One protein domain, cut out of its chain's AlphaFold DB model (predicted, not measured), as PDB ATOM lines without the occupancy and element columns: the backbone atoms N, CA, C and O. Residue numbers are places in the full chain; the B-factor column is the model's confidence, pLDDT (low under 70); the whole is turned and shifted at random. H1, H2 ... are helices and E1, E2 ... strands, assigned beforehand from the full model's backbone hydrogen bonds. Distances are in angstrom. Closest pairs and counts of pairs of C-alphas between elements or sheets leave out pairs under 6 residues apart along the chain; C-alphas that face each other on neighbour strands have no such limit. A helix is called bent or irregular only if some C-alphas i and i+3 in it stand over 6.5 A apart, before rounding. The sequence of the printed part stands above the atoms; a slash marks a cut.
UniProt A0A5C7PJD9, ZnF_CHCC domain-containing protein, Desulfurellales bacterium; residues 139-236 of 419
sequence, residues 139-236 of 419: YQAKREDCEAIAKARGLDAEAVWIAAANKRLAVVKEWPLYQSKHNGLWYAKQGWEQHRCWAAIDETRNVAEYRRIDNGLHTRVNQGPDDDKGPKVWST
ATOM      1  N   TYR A 139     100.063  64.611  91.144       81.25
ATOM      2  CA  TYR A 139      99.047  63.798  90.492       81.25
ATOM      3  C   TYR A 139      97.757  63.838  91.312       81.25
ATOM      4  O   TYR A 139      97.763  64.101  92.520       81.25
ATOM      5  N   GLN A 140      96.631  63.624  90.633       84.00
ATOM      6  CA  GLN A 140      95.343  63.446  91.295       84.00
ATOM      7  C   GLN A 140      95.424  62.228  92.223       84.00
ATOM      8  O   GLN A 140      95.823  61.154  91.776       84.00
ATOM      9  N   ALA A 141      95.039  62.388  93.491       87.62
ATOM     10  CA  ALA A 141      95.119  61.300  94.461       87.62
ATOM     11  C   ALA A 141      94.274  60.096  94.023       87.62
ATOM     12  O   ALA A 141      93.141  60.267  93.562       87.62
ATOM     13  N   LYS A 142      94.825  58.895  94.189       87.12
ATOM     14  CA  LYS A 142      94.166  57.600  93.980       87.12
ATOM     15  C   LYS A 142      93.494  57.103  95.263       87.12
ATOM     16  O   LYS A 142      93.766  57.616  96.348       87.12
ATOM     17  N   ARG A 143      92.679  56.047  95.151       87.31
ATOM     18  CA  ARG A 143      92.088  55.355  96.312       87.31
ATOM     19  C   ARG A 143      93.153  54.839  97.284       87.31
ATOM     20  O   ARG A 143      93.103  55.220  98.444       87.31
ATOM     21  N   GLU A 144      94.183  54.154  96.783       91.50
ATOM     22  CA  GLU A 144      95.366  53.714  97.554       91.50
ATOM     23  C   GLU A 144      96.009  54.851  98.378       91.50
ATOM     24  O   GLU A 144      96.472  54.653  99.502       91.50
ATOM     25  N   ASP A 145      96.043  56.068  97.825       94.38
ATOM     26  CA  ASP A 145      96.618  57.237  98.490       94.38
ATOM     27  C   ASP A 145      95.688  57.740  99.594       94.38
ATOM     28  O   ASP A 145      96.136  58.038 100.700       94.38
ATOM     29  N   CYS A 146      94.390  57.818  99.295       95.06
ATOM     30  CA  CYS A 146      93.356  58.258 100.226       95.06
ATOM     31  C   CYS A 146      93.211  57.279 101.397       95.06
ATOM     32  O   CYS A 146      93.071  57.716 102.533       95.06
ATOM     33  N   GLU A 147      93.326  55.976 101.141       96.75
ATOM     34  CA  GLU A 147      93.377  54.906 102.142       96.75
ATOM     35  C   GLU A 147      94.618  55.027 103.037       96.75
ATOM     36  O   GLU A 147      94.499  54.940 104.258       96.75
ATOM     37  N   ALA A 148      95.798  55.297 102.465       97.25
ATOM     38  CA  ALA A 148      97.021  55.509 103.241       97.25
ATOM     39  C   ALA A 148      96.943  56.767 104.127       97.25
ATOM     40  O   ALA A 148      97.281  56.709 105.311       97.25
ATOM     41  N   ILE A 149      96.448  57.884 103.581       97.88
ATOM     42  CA  ILE A 149      96.229  59.146 104.309       97.88
ATOM     43  C   ILE A 149      95.179  58.958 105.408       97.88
ATOM     44  O   ILE A 149      95.370  59.439 106.524       97.88
ATOM     45  N   ALA A 150      94.089  58.245 105.116       97.56
ATOM     46  CA  ALA A 150      93.024  57.992 106.072       97.56
ATOM     47  C   ALA A 150      93.491  57.090 107.218       97.56
ATOM     48  O   ALA A 150      93.330  57.458 108.380       97.56
ATOM     49  N   LYS A 151      94.167  55.976 106.905       97.62
ATOM     50  CA  LYS A 151      94.761  55.068 107.898       97.62
ATOM     51  C   LYS A 151      95.748  55.787 108.818       97.62
ATOM     52  O   LYS A 151      95.715  55.565 110.022       97.62
ATOM     53  N   ALA A 152      96.592  56.664 108.276       96.44
ATOM     54  CA  ALA A 152      97.528  57.453 109.074       96.44
ATOM     55  C   ALA A 152      96.840  58.495 109.980       96.44
ATOM     56  O   ALA A 152      97.487  59.050 110.864       96.44
ATOM     57  N   ARG A 153      95.553  58.796 109.764       95.12
ATOM     58  CA  ARG A 153      94.812  59.879 110.435       95.12
ATOM     59  C   ARG A 153      93.527  59.437 111.140       95.12
ATOM     60  O   ARG A 153      92.798  60.289 111.622       95.12
ATOM     61  N   GLY A 154      93.227  58.138 111.189       95.81
ATOM     62  CA  GLY A 154      91.956  57.626 111.727       95.81
ATOM     63  C   GLY A 154      90.708  58.039 110.928       95.81
ATOM     64  O   GLY A 154      89.592  57.853 111.400       95.81
ATOM     65  N   LEU A 155      90.877  58.606 109.729       96.94
ATOM     66  CA  LEU A 155      89.777  59.129 108.916       96.94
ATOM     67  C   LEU A 155      89.049  58.012 108.155       96.94
ATOM     68  O   LEU A 155      89.504  56.874 108.048       96.94
ATOM     69  N   ASP A 156      87.935  58.385 107.528       92.50
ATOM     70  CA  ASP A 156      87.224  57.527 106.583       92.50
ATOM     71  C   ASP A 156      87.872  57.668 105.196       92.50
ATOM     72  O   ASP A 156      87.948  58.772 104.646       92.50
ATOM     73  N   ALA A 157      88.333  56.556 104.621       92.00
ATOM     74  CA  ALA A 157      88.978  56.534 103.310       92.00
ATOM     75  C   ALA A 157      88.073  57.059 102.181       92.00
ATOM     76  O   ALA A 157      88.563  57.740 101.279       92.00
ATOM     77  N   GLU A 158      86.756  56.827 102.243       86.62
ATOM     78  CA  GLU A 158      85.809  57.360 101.257       86.62
ATOM     79  C   GLU A 158      85.585  58.868 101.456       86.62
ATOM     80  O   GLU A 158      85.357  59.590 100.490       86.62
ATOM     81  N   ALA A 159      85.722  59.389 102.680       90.19
ATOM     82  CA  ALA A 159      85.686  60.833 102.919       90.19
ATOM     83  C   ALA A 159      86.931  61.544 102.358       90.19
ATOM     84  O   ALA A 159      86.804  62.566 101.679       90.19
ATOM     85  N   VAL A 160      88.126  60.971 102.559       95.25
ATOM     86  CA  VAL A 160      89.374  61.475 101.952       95.25
ATOM     87  C   VAL A 160      89.323  61.358 100.421       95.25
ATOM     88  O   VAL A 160      89.736  62.282  99.719       95.25
ATOM     89  N   TRP A 161      88.729  60.285  99.889       90.19
ATOM     90  CA  TRP A 161      88.464  60.132  98.455       90.19
ATOM     91  C   TRP A 161      87.505  61.201  97.909       90.19
ATOM     92  O   TRP A 161      87.784  61.796  96.869       90.19
ATOM     93  N   ILE A 162      86.418  61.523  98.618       84.62
ATOM     94  CA  ILE A 162      85.499  62.605  98.224       84.62
ATOM     95  C   ILE A 162      86.202  63.973  98.271       84.62
ATOM     96  O   ILE A 162      85.962  64.807  97.395       84.62
ATOM     97  N   ALA A 163      87.109  64.214  99.223       92.06
ATOM     98  CA  ALA A 163      87.945  65.417  99.226       92.06
ATOM     99  C   ALA A 163      88.843  65.480  97.971       92.06
ATOM    100  O   ALA A 163      88.874  66.497  97.272       92.06
ATOM    101  N   ALA A 164      89.516  64.379  97.622       88.75
ATOM    102  CA  ALA A 164      90.326  64.281  96.407       88.75
ATOM    103  C   ALA A 164      89.503  64.488  95.120       88.75
ATOM    104  O   ALA A 164      89.923  65.244  94.239       88.75
ATOM    105  N   ALA A 165      88.317  63.878  95.022       81.44
ATOM    106  CA  ALA A 165      87.396  64.027  93.894       81.44
ATOM    107  C   ALA A 165      86.936  65.484  93.706       81.44
ATOM    108  O   ALA A 165      86.987  66.001  92.588       81.44
ATOM    109  N   ASN A 166      86.612  66.176  94.809       81.81
ATOM    110  CA  ASN A 166      86.310  67.616  94.870       81.81
ATOM    111  C   ASN A 166      87.551  68.523  94.700       81.81
ATOM    112  O   ASN A 166      87.517  69.708  95.043       81.81
ATOM    113  N   LYS A 167      88.672  67.978  94.212       85.06
ATOM    114  CA  LYS A 167      89.938  68.685  93.965       85.06
ATOM    115  C   LYS A 167      90.523  69.384  95.196       85.06
ATOM    116  O   LYS A 167      91.292  70.328  95.044       85.06
ATOM    117  N   ARG A 168      90.182  68.918  96.405       93.81
ATOM    118  CA  ARG A 168      90.747  69.402  97.677       93.81
ATOM    119  C   ARG A 168      92.070  68.740  98.038       93.81
ATOM    120  O   ARG A 168      92.827  69.287  98.834       93.81
ATOM    121  N   LEU A 169      92.354  67.571  97.459       93.75
ATOM    122  CA  LEU A 169      93.555  66.795  97.747       93.75
ATOM    123  C   LEU A 169      94.222  66.265  96.471       93.75
ATOM    124  O   LEU A 169      93.576  65.666  95.611       93.75
ATOM    125  N   ALA A 170      95.536  66.463  96.387       91.38
ATOM    126  CA  ALA A 170      96.430  65.886  95.385       91.38
ATOM    127  C   ALA A 170      97.689  65.313  96.069       91.38
ATOM    128  O   ALA A 170      97.893  65.532  97.264       91.38
ATOM    129  N   VAL A 171      98.519  64.546  95.358       92.25
ATOM    130  CA  VAL A 171      99.638  63.788  95.959       92.25
ATOM    131  C   VAL A 171     100.917  63.945  95.137       92.25
ATOM    132  O   VAL A 171     100.873  64.129  93.920       92.25
ATOM    133  N   VAL A 172     102.072  63.867  95.803       87.50
ATOM    134  CA  VAL A 172     103.405  63.767  95.190       87.50
ATOM    135  C   VAL A 172     104.114  62.509  95.698       87.50
ATOM    136  O   VAL A 172     103.938  62.098  96.847       87.50
ATOM    137  N   LYS A 173     104.876  61.849  94.818       82.94
ATOM    138  CA  LYS A 173     105.541  60.569  95.128       82.94
ATOM    139  C   LYS A 173     106.758  60.744  96.037       82.94
ATOM    140  O   LYS A 173     106.935  59.965  96.960       82.94
ATOM    141  N   GLU A 174     107.547  61.776  95.769       78.81
ATOM    142  CA  GLU A 174     108.816  62.088  96.427       78.81
ATOM    143  C   GLU A 174     108.826  63.582  96.768       78.81
ATOM    144  O   GLU A 174     108.205  64.387  96.062       78.81
ATOM    145  N   TRP A 175     109.512  63.958  97.846       81.81
ATOM    146  CA  TRP A 175     109.584  65.343  98.319       81.81
ATOM    147  C   TRP A 175     111.013  65.901  98.177       81.81
ATOM    148  O   TRP A 175     111.969  65.178  98.442       81.81
ATOM    149  N   PRO A 176     111.236  67.151  97.725       72.12
ATOM    150  CA  PRO A 176     112.590  67.680  97.567       72.12
ATOM    151  C   PRO A 176     113.230  68.019  98.923       72.12
ATOM    152  O   PRO A 176     112.665  68.779  99.715       72.12
ATOM    153  N   LEU A 177     114.449  67.524  99.162       71.56
ATOM    154  CA  LEU A 177     115.208  67.821 100.382       71.56
ATOM    155  C   LEU A 177     115.621  69.303 100.434       71.56
ATOM    156  O   LEU A 177     116.127  69.868  99.460       71.56
ATOM    157  N   TYR A 178     115.470  69.939 101.598       68.50
ATOM    158  CA  TYR A 178     115.827  71.351 101.803       68.50
ATOM    159  C   TYR A 178     117.054  71.509 102.720       68.50
ATOM    160  O   TYR A 178     117.264  70.741 103.655       68.50
ATOM    161  N   GLN A 179     117.909  72.498 102.456       60.94
ATOM    162  CA  GLN A 179     119.089  72.786 103.281       60.94
ATOM    163  C   GLN A 179     118.732  73.600 104.527       60.94
ATOM    164  O   GLN A 179     119.178  73.282 105.628       60.94
ATOM    165  N   SER A 180     117.962  74.680 104.365       59.50
ATOM    166  CA  SER A 180     117.713  75.642 105.442       59.50
ATOM    167  C   SER A 180     116.427  76.445 105.241       59.50
ATOM    168  O   SER A 180     115.832  76.463 104.159       59.50
ATOM    169  N   LYS A 181     116.014  77.125 106.318       55.72
ATOM    170  CA  LYS A 181     114.931  78.111 106.349       55.72
ATOM    171  C   LYS A 181     115.519  79.454 106.776       55.72
ATOM    172  O   LYS A 181     115.751  79.653 107.964       55.72
ATOM    173  N   HIS A 182     115.745  80.373 105.840       48.41
ATOM    174  CA  HIS A 182     116.241  81.720 106.149       48.41
ATOM    175  C   HIS A 182     115.179  82.752 105.775       48.41
ATOM    176  O   HIS A 182     114.621  82.701 104.683       48.41
ATOM    177  N   ASN A 183     114.855  83.667 106.691       41.19
ATOM    178  CA  ASN A 183     113.853  84.730 106.498       41.19
ATOM    179  C   ASN A 183     112.483  84.211 105.992       41.19
ATOM    180  O   ASN A 183     111.796  84.871 105.217       41.19
ATOM    181  N   GLY A 184     112.096  82.994 106.396       47.28
ATOM    182  CA  GLY A 184     110.864  82.328 105.949       47.28
ATOM    183  C   GLY A 184     110.920  81.692 104.552       47.28
ATOM    184  O   GLY A 184     109.939  81.074 104.139       47.28
ATOM    185  N   LEU A 185     112.045  81.794 103.837       38.81
ATOM    186  CA  LEU A 185     112.290  81.129 102.558       38.81
ATOM    187  C   LEU A 185     113.043  79.811 102.763       38.81
ATOM    188  O   LEU A 185     113.937  79.714 103.602       38.81
ATOM    189  N   TRP A 186     112.674  78.806 101.970       54.84
ATOM    190  CA  TRP A 186     113.324  77.501 101.940       54.84
ATOM    191  C   TRP A 186     114.303  77.420 100.769       54.84
ATOM    192  O   TRP A 186     113.936  77.732  99.633       54.84
ATOM    193  N   TYR A 187     115.514  76.949 101.049       53.31
ATOM    194  CA  TYR A 187     116.550  76.670 100.056       53.31
ATOM    195  C   TYR A 187     116.707  75.159  99.925       53.31
ATOM    196  O   TYR A 187     116.707  74.464 100.939       53.31
ATOM    197  N   ALA A 188     116.851  74.648  98.706       54.19
ATOM    198  CA  ALA A 188     116.986  73.220  98.439       54.19
ATOM    199  C   ALA A 188     118.193  72.933  97.549       54.19
ATOM    200  O   ALA A 188     118.599  73.770  96.742       54.19
ATOM    201  N   LYS A 189     118.743  71.730  97.704       51.88
ATOM    202  CA  LYS A 189     119.839  71.185  96.899       51.88
ATOM    203  C   LYS A 189     119.354  69.870  96.281       51.88
ATOM    204  O   LYS A 189     118.361  69.316  96.739       51.88
ATOM    205  N   GLN A 190     120.018  69.388  95.234       52.88
ATOM    206  CA  GLN A 190     119.675  68.113  94.598       52.88
ATOM    207  C   GLN A 190     119.628  66.972  95.628       52.88
ATOM    208  O   GLN A 190     120.603  66.744  96.341       52.88
ATOM    209  N   GLY A 191     118.490  66.281  95.684       58.44
ATOM    210  CA  GLY A 191     118.208  65.196  96.619       58.44
ATOM    211  C   GLY A 191     116.701  65.050  96.842       58.44
ATOM    212  O   GLY A 191     115.991  66.051  96.955       58.44
ATOM    213  N   TRP A 192     116.221  63.809  96.896       65.38
ATOM    214  CA  TRP A 192     114.806  63.479  97.076       65.38
ATOM    215  C   TRP A 192     114.605  62.673  98.357       65.38
ATOM    216  O   TRP A 192     115.303  61.695  98.616       65.38
ATOM    217  N   GLU A 193     113.634  63.098  99.149       70.25
ATOM    218  CA  GLU A 193     113.079  62.376 100.280       70.25
ATOM    219  C   GLU A 193     112.081  61.339  99.744       70.25
ATOM    220  O   GLU A 193     111.122  61.689  99.051       70.25
ATOM    221  N   GLN A 194     112.285  60.063 100.084       70.31
ATOM    222  CA  GLN A 194     111.446  58.945  99.615       70.31
ATOM    223  C   GLN A 194     110.038  58.919 100.250       70.31
ATOM    224  O   GLN A 194     109.244  58.017  99.985       70.31
ATOM    225  N   HIS A 195     109.705  59.906 101.089       82.88
ATOM    226  CA  HIS A 195     108.414  59.998 101.758       82.88
ATOM    227  C   HIS A 195     107.373  60.699 100.881       82.88
ATOM    228  O   HIS A 195     107.470  61.885 100.549       82.88
ATOM    229  N   ARG A 196     106.321  59.947 100.555       90.06
ATOM    230  CA  ARG A 196     105.148  60.430  99.825       90.06
ATOM    231  C   ARG A 196     104.447  61.533 100.616       90.06
ATOM    232  O   ARG A 196     104.196  61.378 101.814       90.06
ATOM    233  N   CYS A 197     104.057  62.608  99.938       92.62
ATOM    234  CA  CYS A 197     103.345  63.728 100.552       92.62
ATOM    235  C   CYS A 197     101.995  63.965  99.878       92.62
ATOM    236  O   CYS A 197     101.882  63.916  98.653       92.62
ATOM    237  N   TRP A 198     100.980  64.273 100.677       95.62
ATOM    238  CA  TRP A 198      99.702  64.779 100.192       95.62
ATOM    239  C   TRP A 198      99.670  66.302 100.297       95.62
ATOM    240  O   TRP A 198     100.397  66.905 101.092       95.62
ATOM    241  N   ALA A 199      98.839  66.917  99.464       94.75
ATOM    242  CA  ALA A 199      98.678  68.352  99.356       94.75
ATOM    243  C   ALA A 199      97.200  68.725  99.501       94.75
ATOM    244  O   ALA A 199      96.394  68.333  98.653       94.75
ATOM    245  N   ALA A 200      96.856  69.513 100.520       96.19
ATOM    246  CA  ALA A 200      95.623  70.293 100.496       96.19
ATOM    247  C   ALA A 200      95.781  71.376  99.418       96.19
ATOM    248  O   ALA A 200      96.761  72.126  99.438       96.19
ATOM    249  N   ILE A 201      94.861  71.436  98.457       92.44
ATOM    250  CA  ILE A 201      94.916  72.326  97.285       92.44
ATOM    251  C   ILE A 201      93.492  72.685  96.822       92.44
ATOM    252  O   ILE A 201      92.528  72.086  97.280       92.44
ATOM    253  N   ASP A 202      93.334  73.641  95.906       87.25
ATOM    254  CA  ASP A 202      92.116  73.767  95.094       87.25
ATOM    255  C   ASP A 202      92.452  74.029  93.611       87.25
ATOM    256  O   ASP A 202      93.606  74.257  93.239       87.25
ATOM    257  N   GLU A 203      91.443  74.004  92.736       81.81
ATOM    258  CA  GLU A 203      91.637  74.176  91.286       81.81
ATOM    259  C   GLU A 203      92.172  75.555  90.882       81.81
ATOM    260  O   GLU A 203      92.764  75.676  89.810       81.81
ATOM    261  N   THR A 204      92.020  76.578  91.732       78.19
ATOM    262  CA  THR A 204      92.603  77.905  91.484       78.19
ATOM    263  C   THR A 204      94.121  77.888  91.644       78.19
ATOM    264  O   THR A 204      94.811  78.751  91.102       78.19
ATOM    265  N   ARG A 205      94.646  76.913  92.407       80.25
ATOM    266  CA  ARG A 205      96.073  76.719  92.715       80.25
ATOM    267  C   ARG A 205      96.739  77.963  93.319       80.25
ATOM    268  O   ARG A 205      97.963  78.075  93.315       80.25
ATOM    269  N   ASN A 206      95.940  78.873  93.891       80.56
ATOM    270  CA  ASN A 206      96.412  80.045  94.633       80.56
ATOM    271  C   ASN A 206      97.305  79.645  95.817       80.56
ATOM    272  O   ASN A 206      98.229  80.381  96.163       80.56
ATOM    273  N   VAL A 207      97.024  78.494  96.436       85.69
ATOM    274  CA  VAL A 207      97.814  77.917  97.522       85.69
ATOM    275  C   VAL A 207      97.769  76.383  97.494       85.69
ATOM    276  O   VAL A 207      96.781  75.799  97.052       85.69
ATOM    277  N   ALA A 208      98.828  75.744  97.993       89.75
ATOM    278  CA  ALA A 208      98.812  74.361  98.455       89.75
ATOM    279  C   ALA A 208      99.576  74.208  99.789       89.75
ATOM    280  O   ALA A 208     100.578  74.896 100.024       89.75
ATOM    281  N   GLU A 209      99.119  73.293 100.646       92.50
ATOM    282  CA  GLU A 209      99.779  72.869 101.889       92.50
ATOM    283  C   GLU A 209     100.149  71.384 101.818       92.50
ATOM    284  O   GLU A 209      99.279  70.546 101.619       92.50
ATOM    285  N   TYR A 210     101.428  71.064 102.026       92.38
ATOM    286  CA  TYR A 210     102.007  69.731 101.870       92.38
ATOM    287  C   TYR A 210     102.395  69.107 103.213       92.38
ATOM    288  O   TYR A 210     103.120  69.711 104.016       92.38
ATOM    289  N   ARG A 211     101.980  67.859 103.427       94.12
ATOM    290  CA  ARG A 211     102.301  67.047 104.611       94.12
ATOM    291  C   ARG A 211     102.653  65.624 104.169       94.12
ATOM    292  O   ARG A 211     102.078  65.122 103.202       94.12
ATOM    293  N   ARG A 212     103.591  64.966 104.855       92.88
ATOM    294  CA  ARG A 212     103.894  63.549 104.597       92.88
ATOM    295  C   ARG A 212     102.666  62.686 104.897       92.88
ATOM    296  O   ARG A 212     101.898  62.991 105.810       92.88
ATOM    297  N   ILE A 213     102.466  61.620 104.120       94.75
ATOM    298  CA  ILE A 213     101.347  60.679 104.314       94.75
ATOM    299  C   ILE A 213     101.502  59.916 105.639       94.75
ATOM    300  O   ILE A 213     100.512  59.671 106.314       94.75
ATOM    301  N   ASP A 214     102.737  59.630 106.053       91.81
ATOM    302  CA  ASP A 214     103.074  59.007 107.342       91.81
ATOM    303  C   ASP A 214     103.022  59.969 108.551       91.81
ATOM    304  O   ASP A 214     103.395  59.588 109.657       91.81
ATOM    305  N   ASN A 215     102.566  61.216 108.356       90.69
ATOM    306  CA  ASN A 215     102.576  62.318 109.331       90.69
ATOM    307  C   ASN A 215     103.957  62.721 109.891       90.69
ATOM    308  O   ASN A 215     104.019  63.560 110.794       90.69
ATOM    309  N   GLY A 216     105.051  62.184 109.347       88.75
ATOM    310  CA  GLY A 216     106.410  62.552 109.722       88.75
ATOM    311  C   GLY A 216     106.788  63.985 109.331       88.75
ATOM    312  O   GLY A 216     106.053  64.711 108.653       88.75
ATOM    313  N   LEU A 217     107.979  64.396 109.760       87.06
ATOM    314  CA  LEU A 217     108.545  65.716 109.475       87.06
ATOM    315  C   LEU A 217     109.241  65.730 108.109       87.06
ATOM    316  O   LEU A 217     109.827  64.727 107.711       87.06
ATOM    317  N   HIS A 218     109.216  66.862 107.400       83.44
ATOM    318  CA  HIS A 218     109.961  67.010 106.137       83.44
ATOM    319  C   HIS A 218     111.474  67.103 106.404       83.44
ATOM    320  O   HIS A 218     111.915  67.930 107.215       83.44
ATOM    321  N   THR A 219     112.276  66.319 105.686       77.12
ATOM    322  CA  THR A 219     113.690  66.050 106.012       77.12
ATOM    323  C   THR A 219     114.658  67.073 105.398       77.12
ATOM    324  O   THR A 219     114.473  67.549 104.273       77.12
ATOM    325  N   ARG A 220     115.724  67.436 106.130       73.75
ATOM    326  CA  ARG A 220     116.812  68.303 105.630       73.75
ATOM    327  C   ARG A 220     117.911  67.514 104.929       73.75
ATOM    328  O   ARG A 220     118.239  66.405 105.325       73.75
ATOM    329  N   VAL A 221     118.596  68.171 103.991       65.81
ATOM    330  CA  VAL A 221     119.763  67.637 103.246       65.81
ATOM    331  C   VAL A 221     120.884  67.098 104.158       65.81
ATOM    332  O   VAL A 221     121.614  66.209 103.739       65.81
ATOM    333  N   ASN A 222     121.005  67.605 105.393       65.94
ATOM    334  CA  ASN A 222     122.007  67.178 106.382       65.94
ATOM    335  C   ASN A 222     121.377  66.623 107.684       65.94
ATOM    336  O   ASN A 222     122.010  66.695 108.736       65.94
ATOM    337  N   GLN A 223     120.129  66.144 107.662       65.94
ATOM    338  CA  GLN A 223     119.525  65.468 108.818       65.94
ATOM    339  C   GLN A 223     119.723  63.953 108.736       65.94
ATOM    340  O   GLN A 223     119.541  63.356 107.678       65.94
ATOM    341  N   GLY A 224     120.078  63.339 109.867       57.31
ATOM    342  CA  GLY A 224     119.921  61.898 110.059       57.31
ATOM    343  C   GLY A 224     118.443  61.529 110.261       57.31
ATOM    344  O   GLY A 224     117.632  62.423 110.519       57.31
ATOM    345  N   PRO A 225     118.087  60.234 110.168       52.59
ATOM    346  CA  PRO A 225     116.700  59.781 110.297       52.59
ATOM    347  C   PRO A 225     116.075  60.095 111.668       52.59
ATOM    348  O   PRO A 225     114.858  60.217 111.757       52.59
ATOM    349  N   ASP A 226     116.897  60.283 112.706       53.50
ATOM    350  CA  ASP A 226     116.469  60.467 114.098       53.50
ATOM    351  C   ASP A 226     116.402  61.946 114.559       53.50
ATOM    352  O   ASP A 226     116.293  62.217 115.756       53.50
ATOM    353  N   ASP A 227     116.513  62.936 113.655       60.53
ATOM    354  CA  ASP A 227     116.508  64.364 114.033       60.53
ATOM    355  C   ASP A 227     115.142  65.058 113.851       60.53
ATOM    356  O   ASP A 227     114.847  65.642 112.803       60.53
ATOM    357  N   ASP A 228     114.357  65.106 114.932       63.47
ATOM    358  CA  ASP A 228     112.991  65.664 115.043       63.47
ATOM    359  C   ASP A 228     112.830  67.188 114.777       63.47
ATOM    360  O   ASP A 228     111.858  67.833 115.176       63.47
ATOM    361  N   LYS A 229     113.779  67.822 114.078       72.12
ATOM    362  CA  LYS A 229     113.811  69.275 113.814       72.12
ATOM    363  C   LYS A 229     113.238  69.679 112.444       72.12
ATOM    364  O   LYS A 229     113.358  70.845 112.046       72.12
ATOM    365  N   GLY A 230     112.624  68.766 111.692       76.69
ATOM    366  CA  GLY A 230     111.912  69.091 110.442       76.69
ATOM    367  C   GLY A 230     110.565  69.802 110.686       76.69
ATOM    368  O   GLY A 230     110.010  69.721 111.780       76.69
ATOM    369  N   PRO A 231     109.982  70.529 109.713       82.50
ATOM    370  CA  PRO A 231     108.636  71.063 109.855       82.50
ATOM    371  C   PRO A 231     107.597  69.955 109.628       82.50
ATOM    372  O   PRO A 231     107.712  69.160 108.696       82.50
ATOM    373  N   LYS A 232     106.509  69.984 110.405       86.81
ATOM    374  CA  LYS A 232     105.308  69.146 110.191       86.81
ATOM    375  C   LYS A 232     104.539  69.479 108.901       86.81
ATOM    376  O   LYS A 232     103.592  68.785 108.544       86.81
ATOM    377  N   VAL A 233     104.878  70.593 108.245       88.12
ATOM    378  CA  VAL A 233     104.090  71.179 107.159       88.12
ATOM    379  C   VAL A 233     104.945  72.057 106.242       88.12
ATOM    380  O   VAL A 233     105.823  72.794 106.697       88.12
ATOM    381  N   TRP A 234     104.661  72.004 104.945       84.69
ATOM    382  CA  TRP A 234     105.192  72.907 103.923       84.69
ATOM    383  C   TRP A 234     104.034  73.632 103.233       84.69
ATOM    384  O   TRP A 234     102.922  73.118 103.179       84.69
ATOM    385  N   SER A 235     104.263  74.818 102.673       83.69
ATOM    386  CA  SER A 235     103.211  75.545 101.950       83.69
ATOM    387  C   SER A 235     103.784  76.402 100.826       83.69
ATOM    388  O   SER A 235     104.923  76.873 100.896       83.69
ATOM    389  N   THR A 236     102.972  76.660  99.805       81.38
ATOM    390  CA  THR A 236     103.278  77.641  98.757       81.38
ATOM    391  C   THR A 236     103.159  79.087  99.271       81.38
ATOM    392  O   THR A 236     102.870  79.354 100.438       81.38
TER     393      THR A 236
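AT A GLANCE: This is residues 139 to 236 of the 419 residues of the protein "ZnF_CHCC domain-containing protein" of Desulfurellales bacterium (UniProt A0A5C7PJD9). A small three-stranded antiparallel sheet, E1 E4 E5, makes the middle, with two short helices, H1 and H2, at one end of it and a long, sharply bent two-stranded hairpin, E2 and E3, reaching out at the other. After E5 a long stretch with no named element, residues 213 to 236, swings out to the hairpin's side and returns to pair briefly with E5. The printed part has 98 residues, with two named helices and five named strands in the order H1 H2 E1 E2 E3 E4 E5, a mixed class. The whole is compact, with a radius of gyration of the C-alphas of 13.9 A and spans of 38 by 30 by 19 A.

HOW THE PARTS SIT: Residues 139 to 140 pair, antiparallel, with residues 170 to 171 of E1, residues 169 to 172. H1, residues 143 to 151, and H2, residues 157 to 165, touch, closest at the C-alphas of Glu 147 and Ala 157, 4.8 A apart; they run opposite ways at a steep tilt of 53 degrees. In both helices every O i to N i+4 pair is within hydrogen-bond range. H1 is on the sheet of E1, E4, residues 197 to 201, and E5, residues 208 to 212, but only grazes it with residues 145 to 149. H2 is on this sheet too, over none of its strands; its closest C-alpha pair with E1 is Ala 163 and Leu 169, 6.0 A. E1 runs on into E2, residues 175 to 182, across a break of 2 residues at 94 degrees. E2 and E3, residues 185 to 193, form an antiparallel hairpin, with N 179 and O 187 2.8 A apart. E2 bends by 67 degrees at residue 179 and E3 by 99 degrees at residue 190. E3 and E4 are apart. E4, the inner strand, is antiparallel to E1, with N 199 and O 170 2.8 A apart. E4 and E5 form an antiparallel hairpin, with N 200 and O 209 2.9 A apart. Residues 209 to 210 of E5 pair, antiparallel, with residues 234 to 235.

IN THESE COORDINATES: H1 begins at C-alpha 143 (92.088, 55.355, 96.312) and is 11.9 A long; H2 is 12.1 A long. E1 is 10.6 A, E2 19.3 A, E3 18.9 A and E4 12.5 A long. E5, 13.4 A long, ends at C-alpha 212 (103.894, 63.549, 104.597).

THE WHOLE: The C-alphas farthest apart, those of Glu 158 and Asn 183, are 39.5 A apart. The printed part has no cut, and no link between its named elements is long. The mean pLDDT of the printed part is 80.3; residues 178 to 192 and 221 to 228 are under 70.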